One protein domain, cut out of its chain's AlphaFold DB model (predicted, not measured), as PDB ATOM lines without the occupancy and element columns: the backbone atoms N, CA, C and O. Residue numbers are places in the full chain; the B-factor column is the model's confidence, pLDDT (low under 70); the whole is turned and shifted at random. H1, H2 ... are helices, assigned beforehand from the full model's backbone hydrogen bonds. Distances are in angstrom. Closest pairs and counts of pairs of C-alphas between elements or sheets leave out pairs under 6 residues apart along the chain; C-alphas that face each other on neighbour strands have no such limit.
ATOM      1  N   ASP A  20      17.774 -29.389 147.870       96.31
ATOM      2  CA  ASP A  20      17.892 -30.486 146.908       96.31
ATOM      3  C   ASP A  20      18.063 -29.916 145.492       96.31
ATOM      4  O   ASP A  20      19.029 -30.237 144.790       96.31
ATOM      5  N   ASN A  21      17.170 -29.008 145.088       96.12
ATOM      6  CA  ASN A  21      17.252 -28.309 143.810       96.12
ATOM      7  C   ASN A  21      18.543 -27.496 143.684       96.12
ATOM      8  O   ASN A  21      19.208 -27.585 142.653       96.12
ATOM      9  N   TRP A  22      18.938 -26.772 144.735       98.19
ATOM     10  CA  TRP A  22      20.167 -25.974 144.754       98.19
ATOM     11  C   TRP A  22      21.411 -26.814 144.436       98.19
ATOM     12  O   TRP A  22      22.243 -26.416 143.621       98.19
ATOM     13  N   VAL A  23      21.524 -28.007 145.032       98.19
ATOM     14  CA  VAL A  23      22.636 -28.929 144.754       98.19
ATOM     15  C   VAL A  23      22.629 -29.390 143.297       98.19
ATOM     16  O   VAL A  23      23.683 -29.426 142.659       98.19
ATOM     17  N   LEU A  24      21.462 -29.731 142.747       98.00
ATOM     18  CA  LEU A  24      21.358 -30.146 141.346       98.00
ATOM     19  C   LEU A  24      21.696 -29.010 140.382       98.00
ATOM     20  O   LEU A  24      22.366 -29.257 139.379       98.00
ATOM     21  N   ASP A  25      21.268 -27.791 140.689       97.69
ATOM     22  CA  ASP A  25      21.521 -26.603 139.878       97.69
ATOM     23  C   ASP A  25      23.013 -26.269 139.831       97.69
ATOM     24  O   ASP A  25      23.593 -26.139 138.751       97.69
ATOM     25  N   GLU A  26      23.670 -26.246 140.990       97.94
ATOM     26  CA  GLU A  26      25.100 -25.944 141.110       97.94
ATOM     27  C   GLU A  26      26.004 -26.994 140.447       97.94
ATOM     28  O   GLU A  26      27.128 -26.685 140.040       97.94
ATOM     29  N   PHE A  27      25.515 -28.224 140.277       97.94
ATOM     30  CA  PHE A  27      26.207 -29.274 139.529       97.94
ATOM     31  C   PHE A  27      25.665 -29.503 138.110       97.94
ATOM     32  O   PHE A  27      26.107 -30.431 137.431       97.94
ATOM     33  N   GLY A  28      24.751 -28.658 137.624       97.12
ATOM     34  CA  GLY A  28      24.261 -28.702 136.245       97.12
ATOM     35  C   GLY A  28      23.377 -29.909 135.910       97.12
ATOM     36  O   GLY A  28      23.303 -30.318 134.751       97.12
ATOM     37  N   LEU A  29      22.703 -30.500 136.901       97.81
ATOM     38  CA  LEU A  29      21.781 -31.625 136.725       97.81
ATOM     39  C   LEU A  29      20.311 -31.213 136.546       97.81
ATOM     40  O   LEU A  29      19.486 -32.076 136.241       97.81
ATOM     41  N   THR A  30      19.975 -29.925 136.660       97.00
ATOM     42  CA  THR A  30      18.605 -29.379 136.570       97.00
ATOM     43  C   THR A  30      17.816 -29.923 135.382       97.00
ATOM     44  O   THR A  30      16.730 -30.481 135.533       97.00
ATOM     45  N   GLU A  31      18.370 -29.816 134.172       97.69
ATOM     46  CA  GLU A  31      17.677 -30.238 132.953       97.69
ATOM     47  C   GLU A  31      17.439 -31.757 132.941       97.69
ATOM     48  O   GLU A  31      16.371 -32.229 132.542       97.69
ATOM     49  N   LYS A  32      18.422 -32.536 133.410       97.06
ATOM     50  CA  LYS A  32      18.322 -33.998 133.503       97.06
ATOM     51  C   LYS A  32      17.247 -34.405 134.507       97.06
ATOM     52  O   LYS A  32      16.456 -35.302 134.209       97.06
ATOM     53  N   PHE A  33      17.199 -33.731 135.653       97.81
ATOM     54  CA  PHE A  33      16.198 -33.949 136.687       97.81
ATOM     55  C   PHE A  33      14.784 -33.706 136.150       97.81
ATOM     56  O   PHE A  33      13.963 -34.624 136.151       97.81
ATOM     57  N   TYR A  34      14.515 -32.525 135.582       97.25
ATOM     58  CA  TYR A  34      13.177 -32.185 135.085       97.25
ATOM     59  C   TYR A  34      12.721 -33.041 133.899       97.25
ATOM     60  O   TYR A  34      11.526 -33.297 133.761       97.25
ATOM     61  N   LYS A  35      13.643 -33.548 133.068       98.06
ATOM     62  CA  LYS A  35      13.303 -34.530 132.023       98.06
ATOM     63  C   LYS A  35      12.813 -35.861 132.596       98.06
ATOM     64  O   LYS A  35      11.983 -36.516 131.973       98.06
ATOM     65  N   LEU A  36      13.339 -36.280 133.746       97.50
ATOM     66  CA  LEU A  36      13.015 -37.566 134.370       97.50
ATOM     67  C   LEU A  36      11.847 -37.481 135.359       97.50
ATOM     68  O   LEU A  36      11.148 -38.481 135.543       97.50
ATOM     69  N   LEU A  37      11.603 -36.307 135.943       97.31
ATOM     70  CA  LEU A  37      10.554 -36.050 136.934       97.31
ATOM     71  C   LEU A  37       9.156 -36.581 136.550       97.31
ATOM     72  O   LEU A  37       8.514 -37.179 137.406       97.31
ATOM     73  N   PRO A  38       8.679 -36.489 135.290       98.12
ATOM     74  CA  PRO A  38       7.365 -37.028 134.921       98.12
ATOM     75  C   PRO A  38       7.263 -38.561 134.971       98.12
ATOM     76  O   PRO A  38       6.167 -39.108 134.885       98.12
ATOM     77  N   THR A  39       8.397 -39.264 135.044       97.81
ATOM     78  CA  THR A  39       8.477 -40.729 134.897       97.81
ATOM     79  C   THR A  39       8.872 -41.457 136.179       97.81
ATOM     80  O   THR A  39       8.867 -42.687 136.212       97.81
ATOM     81  N   MET A  40       9.233 -40.722 137.233       97.06
ATOM     82  CA  MET A  40       9.771 -41.271 138.475       97.06
ATOM     83  C   MET A  40       9.182 -40.541 139.682       97.06
ATOM     84  O   MET A  40       8.886 -39.353 139.620       97.06
ATOM     85  N   LEU A  41       9.045 -41.251 140.803       97.56
ATOM     86  CA  LEU A  41       8.778 -40.601 142.087       97.56
ATOM     87  C   LEU A  41       9.991 -39.754 142.508       97.56
ATOM     88  O   LEU A  41      11.122 -40.078 142.141       97.56
ATOM     89  N   TRP A  42       9.751 -38.718 143.317       96.12
ATOM     90  CA  TRP A  42      10.780 -37.768 143.762       96.12
ATOM     91  C   TRP A  42      11.991 -38.452 144.413       96.12
ATOM     92  O   TRP A  42      13.096 -38.328 143.899       96.12
ATOM     93  N   ASN A  43      11.801 -39.231 145.488       96.38
ATOM     94  CA  ASN A  43      12.937 -39.804 146.231       96.38
ATOM     95  C   ASN A  43      13.806 -40.744 145.368       96.38
ATOM     96  O   ASN A  43      15.024 -40.575 145.372       96.38
ATOM     97  N   PRO A  44      13.240 -41.687 144.579       98.00
ATOM     98  CA  PRO A  44      14.039 -42.479 143.642       98.00
ATOM     99  C   PRO A  44      14.754 -41.646 142.570       98.00
ATOM    100  O   PRO A  44      15.819 -42.033 142.094       98.00
ATOM    101  N   LEU A  45      14.169 -40.523 142.147       98.06
ATOM    102  CA  LEU A  45      14.821 -39.626 141.202       98.06
ATOM    103  C   LEU A  45      15.993 -38.880 141.852       98.06
ATOM    104  O   LEU A  45      17.061 -38.814 141.247       98.06
ATOM    105  N   MET A  46      15.825 -38.376 143.074       97.50
ATOM    106  CA  MET A  46      16.902 -37.739 143.836       97.50
ATOM    107  C   MET A  46      18.058 -38.705 144.105       97.50
ATOM    108  O   MET A  46      19.206 -38.362 143.835       97.50
ATOM    109  N   ASP A  47      17.770 -39.944 144.512       97.62
ATOM    110  CA  ASP A  47      18.780 -41.002 144.681       97.62
ATOM    111  C   ASP A  47      19.579 -41.250 143.385       97.62
ATOM    112  O   ASP A  47      20.814 -41.317 143.375       97.62
ATOM    113  N   LYS A  48      18.879 -41.271 142.244       98.06
ATOM    114  CA  LYS A  48      19.510 -41.361 140.925       98.06
ATOM    115  C   LYS A  48      20.381 -40.144 140.604       98.06
ATOM    116  O   LYS A  48      21.425 -40.316 139.975       98.06
ATOM    117  N   MET A  49      19.988 -38.933 140.999       98.06
ATOM    118  CA  MET A  49      20.827 -37.743 140.814       98.06
ATOM    119  C   MET A  49      22.072 -37.779 141.702       98.06
ATOM    120  O   MET A  49      23.155 -37.451 141.227       98.06
ATOM    121  N   MET A  50      21.963 -38.246 142.947       97.31
ATOM    122  CA  MET A  50      23.130 -38.411 143.824       97.31
ATOM    123  C   MET A  50      24.111 -39.448 143.264       97.31
ATOM    124  O   MET A  50      25.321 -39.216 143.242       97.31
ATOM    125  N   SER A  51      23.594 -40.551 142.715       97.69
ATOM    126  CA  SER A  51      24.407 -41.550 142.006       97.69
ATOM    127  C   SER A  51      25.108 -40.968 140.773       97.69
ATOM    128  O   SER A  51      26.267 -41.287 140.504       97.69
ATOM    129  N   GLU A  52      24.429 -40.090 140.029       97.81
ATOM    130  CA  GLU A  52      25.017 -39.383 138.892       97.81
ATOM    131  C   GLU A  52      26.184 -38.491 139.335       97.81
ATOM    132  O   GLU A  52      27.277 -38.615 138.781       97.81
ATOM    133  N   LEU A  53      25.987 -37.646 140.352       97.75
ATOM    134  CA  LEU A  53      27.044 -36.791 140.905       97.75
ATOM    135  C   LEU A  53      28.257 -37.612 141.345       97.75
ATOM    136  O   LEU A  53      29.393 -37.282 140.996       97.75
ATOM    137  N   HIS A  54      28.013 -38.722 142.044       97.75
ATOM    138  CA  HIS A  54      29.074 -39.627 142.466       97.75
ATOM    139  C   HIS A  54      29.856 -40.196 141.271       97.75
ATOM    140  O   HIS A  54      31.086 -40.198 141.278       97.75
ATOM    141  N   SER A  55      29.167 -40.610 140.201       98.00
ATOM    142  CA  SER A  55      29.816 -41.111 138.978       98.00
ATOM    143  C   SER A  55      30.626 -40.046 138.225       98.00
ATOM    144  O   SER A  55      31.593 -40.378 137.542       98.00
ATOM    145  N   GLN A  56      30.274 -38.768 138.394       97.25
ATOM    146  CA  GLN A  56      31.033 -37.615 137.894       97.25
ATOM    147  C   GLN A  56      32.212 -37.234 138.810       97.25
ATOM    148  O   GLN A  56      32.899 -36.243 138.557       97.25
ATOM    149  N   GLY A  57      32.460 -38.009 139.871       98.00
ATOM    150  CA  GLY A  57      33.557 -37.803 140.812       98.00
ATOM    151  C   GLY A  57      33.294 -36.728 141.865       98.00
ATOM    152  O   GLY A  57      34.244 -36.296 142.515       98.00
ATOM    153  N   LYS A  58      32.042 -36.282 142.040       98.38
ATOM    154  CA  LYS A  58      31.686 -35.348 143.113       98.38
ATOM    155  C   LYS A  58      31.702 -36.052 144.461       98.38
ATOM    156  O   LYS A  58      31.224 -37.180 144.609       98.38
ATOM    157  N   THR A  59      32.267 -35.360 145.435       98.06
ATOM    158  CA  THR A  59      32.393 -35.808 146.819       98.06
ATOM    159  C   THR A  59      31.292 -35.208 147.687       98.06
ATOM    160  O   THR A  59      30.594 -34.274 147.288       98.06
ATOM    161  N   ILE A  60      31.138 -35.738 148.901       97.25
ATOM    162  CA  ILE A  60      30.238 -35.145 149.896       97.25
ATOM    163  C   ILE A  60      30.734 -33.742 150.262       97.25
ATOM    164  O   ILE A  60      29.936 -32.824 150.429       97.25
ATOM    165  N   GLU A  61      32.050 -33.548 150.320       98.44
ATOM    166  CA  GLU A  61      32.673 -32.259 150.592       98.44
ATOM    167  C   GLU A  61      32.313 -31.218 149.524       98.44
ATOM    168  O   GLU A  61      32.010 -30.079 149.877       98.44
ATOM    169  N   ASP A  62      32.259 -31.601 148.244       98.31
ATOM    170  CA  ASP A  62      31.797 -30.706 147.174       98.31
ATOM    171  C   ASP A  62      30.342 -30.263 147.399       98.31
ATOM    172  O   ASP A  62      30.021 -29.083 147.232       98.31
ATOM    173  N   ILE A  63      29.465 -31.186 147.816       98.19
ATOM    174  CA  ILE A  63      28.062 -30.883 148.146       98.19
ATOM    175  C   ILE A  63      27.994 -29.918 149.339       98.19
ATOM    176  O   ILE A  63      27.260 -28.933 149.294       98.19
ATOM    177  N   VAL A  64      28.799 -30.134 150.382       98.25
ATOM    178  CA  VAL A  64      28.869 -29.231 151.544       98.25
ATOM    179  C   VAL A  64      29.301 -27.820 151.126       98.25
ATOM    180  O   VAL A  64      28.696 -26.839 151.557       98.25
ATOM    181  N   GLN A  65      30.297 -27.689 150.241       98.50
ATOM    182  CA  GLN A  65      30.727 -26.381 149.722       98.50
ATOM    183  C   GLN A  65      29.645 -25.682 148.885       98.50
ATOM    184  O   GLN A  65      29.561 -24.451 148.874       98.50
ATOM    185  N   VAL A  66      28.802 -26.441 148.185       98.12
ATOM    186  CA  VAL A  66      27.617 -25.914 147.498       98.12
ATOM    187  C   VAL A  66      26.570 -25.417 148.500       98.12
ATOM    188  O   VAL A  66      26.086 -24.292 148.364       98.12
ATOM    189  N   LEU A  67      26.269 -26.206 149.533       98.00
ATOM    190  CA  LEU A  67      25.265 -25.866 150.546       98.00
ATOM    191  C   LEU A  67      25.661 -24.643 151.387       98.00
ATOM    192  O   LEU A  67      24.800 -23.838 151.736       98.00
ATOM    193  N   HIS A  68      26.956 -24.428 151.636       97.56
ATOM    194  CA  HIS A  68      27.455 -23.210 152.289       97.56
ATOM    195  C   HIS A  68      27.153 -21.915 151.523       97.56
ATOM    196  O   HIS A  68      27.237 -20.835 152.105       97.56
ATOM    197  N   ARG A  69      26.826 -22.009 150.230       97.50
ATOM    198  CA  ARG A  69      26.493 -20.865 149.375       97.50
ATOM    199  C   ARG A  69      24.985 -20.655 149.216       97.50
ATOM    200  O   ARG A  69      24.601 -19.780 148.446       97.50
ATOM    201  N   THR A  70      24.151 -21.427 149.918       97.88
ATOM    202  CA  THR A  70      22.693 -21.235 149.899       97.88
ATOM    203  C   THR A  70      22.323 -19.824 150.379       97.88
ATOM    204  O   THR A  70      22.903 -19.325 151.349       97.88
ATOM    205  N   PRO A  71      21.387 -19.141 149.697       97.31
ATOM    206  CA  PRO A  71      20.942 -17.815 150.101       97.31
ATOM    207  C   PRO A  71      20.141 -17.883 151.407       97.31
ATOM    208  O   PRO A  71      19.284 -18.749 151.581       97.31
ATOM    209  N   ILE A  72      20.404 -16.949 152.323       97.19
ATOM    210  CA  ILE A  72      19.674 -16.786 153.587       97.19
ATOM    211  C   ILE A  72      19.225 -15.333 153.687       97.19
ATOM    212  O   ILE A  72      20.045 -14.415 153.571       97.19
ATOM    213  N   HIS A  73      17.936 -15.119 153.962       96.25
ATOM    214  CA  HIS A  73      17.410 -13.774 154.140       96.25
ATOM    215  C   HIS A  73      18.062 -13.105 155.373       96.25
ATOM    216  O   HIS A  73      18.094 -13.710 156.450       96.25
ATOM    217  N   PRO A  74      18.515 -11.835 155.297       97.00
ATOM    218  CA  PRO A  74      19.248 -11.180 156.390       97.00
ATOM    219  C   PRO A  74      18.514 -11.141 157.740       97.00
ATOM    220  O   PRO A  74      19.144 -11.057 158.790       97.00
ATOM    221  N   CYS A  75      17.179 -11.206 157.724       97.19
ATOM    222  CA  CYS A  75      16.353 -11.202 158.935       97.19
ATOM    223  C   CYS A  75      16.201 -12.567 159.627       97.19
ATOM    224  O   CYS A  75      15.620 -12.598 160.707       97.19
ATOM    225  N   ILE A  76      16.700 -13.673 159.063       97.44
ATOM    226  CA  ILE A  76      16.538 -15.006 159.670       97.44
ATOM    227  C   ILE A  76      17.246 -15.099 161.019       97.44
ATOM    228  O   ILE A  76      16.628 -15.489 162.007       97.44
ATOM    229  N   VAL A  77      18.510 -14.668 161.094       96.69
ATOM    230  CA  VAL A  77      19.257 -14.661 162.362       96.69
ATOM    231  C   VAL A  77      18.572 -13.756 163.404       96.69
ATOM    232  O   VAL A  77      18.230 -14.273 164.468       96.69
ATOM    233  N   PRO A  78      18.233 -12.481 163.104       97.88
ATOM    234  CA  PRO A  78      17.457 -11.643 164.022       97.88
ATOM    235  C   PRO A  78      16.121 -12.250 164.468       97.88
ATOM    236  O   PRO A  78      15.723 -12.081 165.618       97.88
ATOM    237  N   ALA A  79      15.407 -12.951 163.582       96.19
ATOM    238  CA  ALA A  79      14.129 -13.576 163.915       96.19
ATOM    239  C   ALA A  79      14.300 -14.738 164.905       96.19
ATOM    240  O   ALA A  79      13.528 -14.842 165.858       96.19
ATOM    241  N   ILE A  80      15.325 -15.578 164.719       96.19
ATOM    242  CA  ILE A  80      15.654 -16.668 165.648       96.19
ATOM    243  C   ILE A  80      16.099 -16.100 167.002       96.19
ATOM    244  O   ILE A  80      15.630 -16.559 168.041       96.19
ATOM    245  N   GLU A  81      16.954 -15.075 167.005       96.62
ATOM    246  CA  GLU A  81      17.402 -14.398 168.229       96.62
ATOM    247  C   GLU A  81      16.232 -13.759 168.991       96.62
ATOM    248  O   GLU A  81      16.151 -13.864 170.219       96.62
ATOM    249  N   ALA A  82      15.293 -13.138 168.273       95.69
ATOM    250  CA  ALA A  82      14.082 -12.574 168.856       95.69
ATOM    251  C   ALA A  82      13.175 -13.662 169.444       95.69
ATOM    252  O   ALA A  82      12.708 -13.509 170.570       95.69
ATOM    253  N   ALA A  83      12.964 -14.770 168.724       93.69
ATOM    254  CA  ALA A  83      12.188 -15.906 169.218       93.69
ATOM    255  C   ALA A  83      12.808 -16.496 170.494       93.69
ATOM    256  O   ALA A  83      12.104 -16.681 171.481       93.69
ATOM    257  N   TYR A  84      14.128 -16.702 170.510       93.38
ATOM    258  CA  TYR A  84      14.858 -17.188 171.683       93.38
ATOM    259  C   TYR A  84      14.744 -16.241 172.888       93.38
ATOM    260  O   TYR A  84      14.580 -16.683 174.023       93.38
ATOM    261  N   SER A  85      14.794 -14.928 172.647       94.06
ATOM    262  CA  SER A  85      14.714 -13.911 173.703       94.06
ATOM    263  C   SER A  85      13.343 -13.841 174.394       94.06
ATOM    264  O   SER A  85      13.229 -13.218 175.452       94.06
ATOM    265  N   LEU A  86      12.302 -14.452 173.817       90.38
ATOM    266  CA  LEU A  86      10.934 -14.445 174.348       90.38
ATOM    267  C   LEU A  86      10.622 -15.615 175.306       90.38
ATOM    268  O   LEU A  86       9.534 -15.619 175.887       90.38
ATOM    269  N   GLY A  87      11.577 -16.526 175.543       80.50
ATOM    270  CA  GLY A  87      11.451 -17.670 176.467       80.50
ATOM    271  C   GLY A  87      10.689 -18.860 175.891       80.50
ATOM    272  O   GLY A  87      10.188 -19.673 176.706       80.50
TER     273      GLY A  87
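This is residues 20 to 87 of the 87 residues of an uncharacterized protein of Lupinus angustifolius (UniProt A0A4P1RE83). A small head of four helices has an arm, residues 72 to 87 with H5, sticking far out; in the head H2 and H3 make a helical hairpin, and H1 packs across H4. The printed part has 68 residues with five named helices, H1 to H5, and no named strand: all helix. It is elongated, 47 by 27 by 18 A, and only just loose, close to extended, with a radius of gyration of the C-alphas of 16.4 A.

H3, residues 42 to 55, touches H2, residues 30 to 39, with residues 45 to 49 alone; the closest C-alphas, of Leu 37 and Leu 45, are 7.0 A apart. This hairpin has a steep tilt of 41 degrees, opposite ways. H1, residues 20 to 26, touches H4, residues 60 to 67, about perpendicular at 88 degrees; the closest C-alphas, of Val 23 and Val 66, are 6.4 A apart. H5, residues 76 to 85, touches no helix. Every O i to N i+4 pair is within hydrogen-bond range in H1, H3, H4 and H5, 4 of 6 in H2.

H3 is 19.9 A long, H2 15.3 A, H5 14.2 A. H1 begins at C-alpha 20 (17.892, -30.486, 146.908); H5 ends at C-alpha 85 (14.714, -13.911, 173.703).

The printed part has no cut and no long link; no printed residue is under 70 in pLDDT.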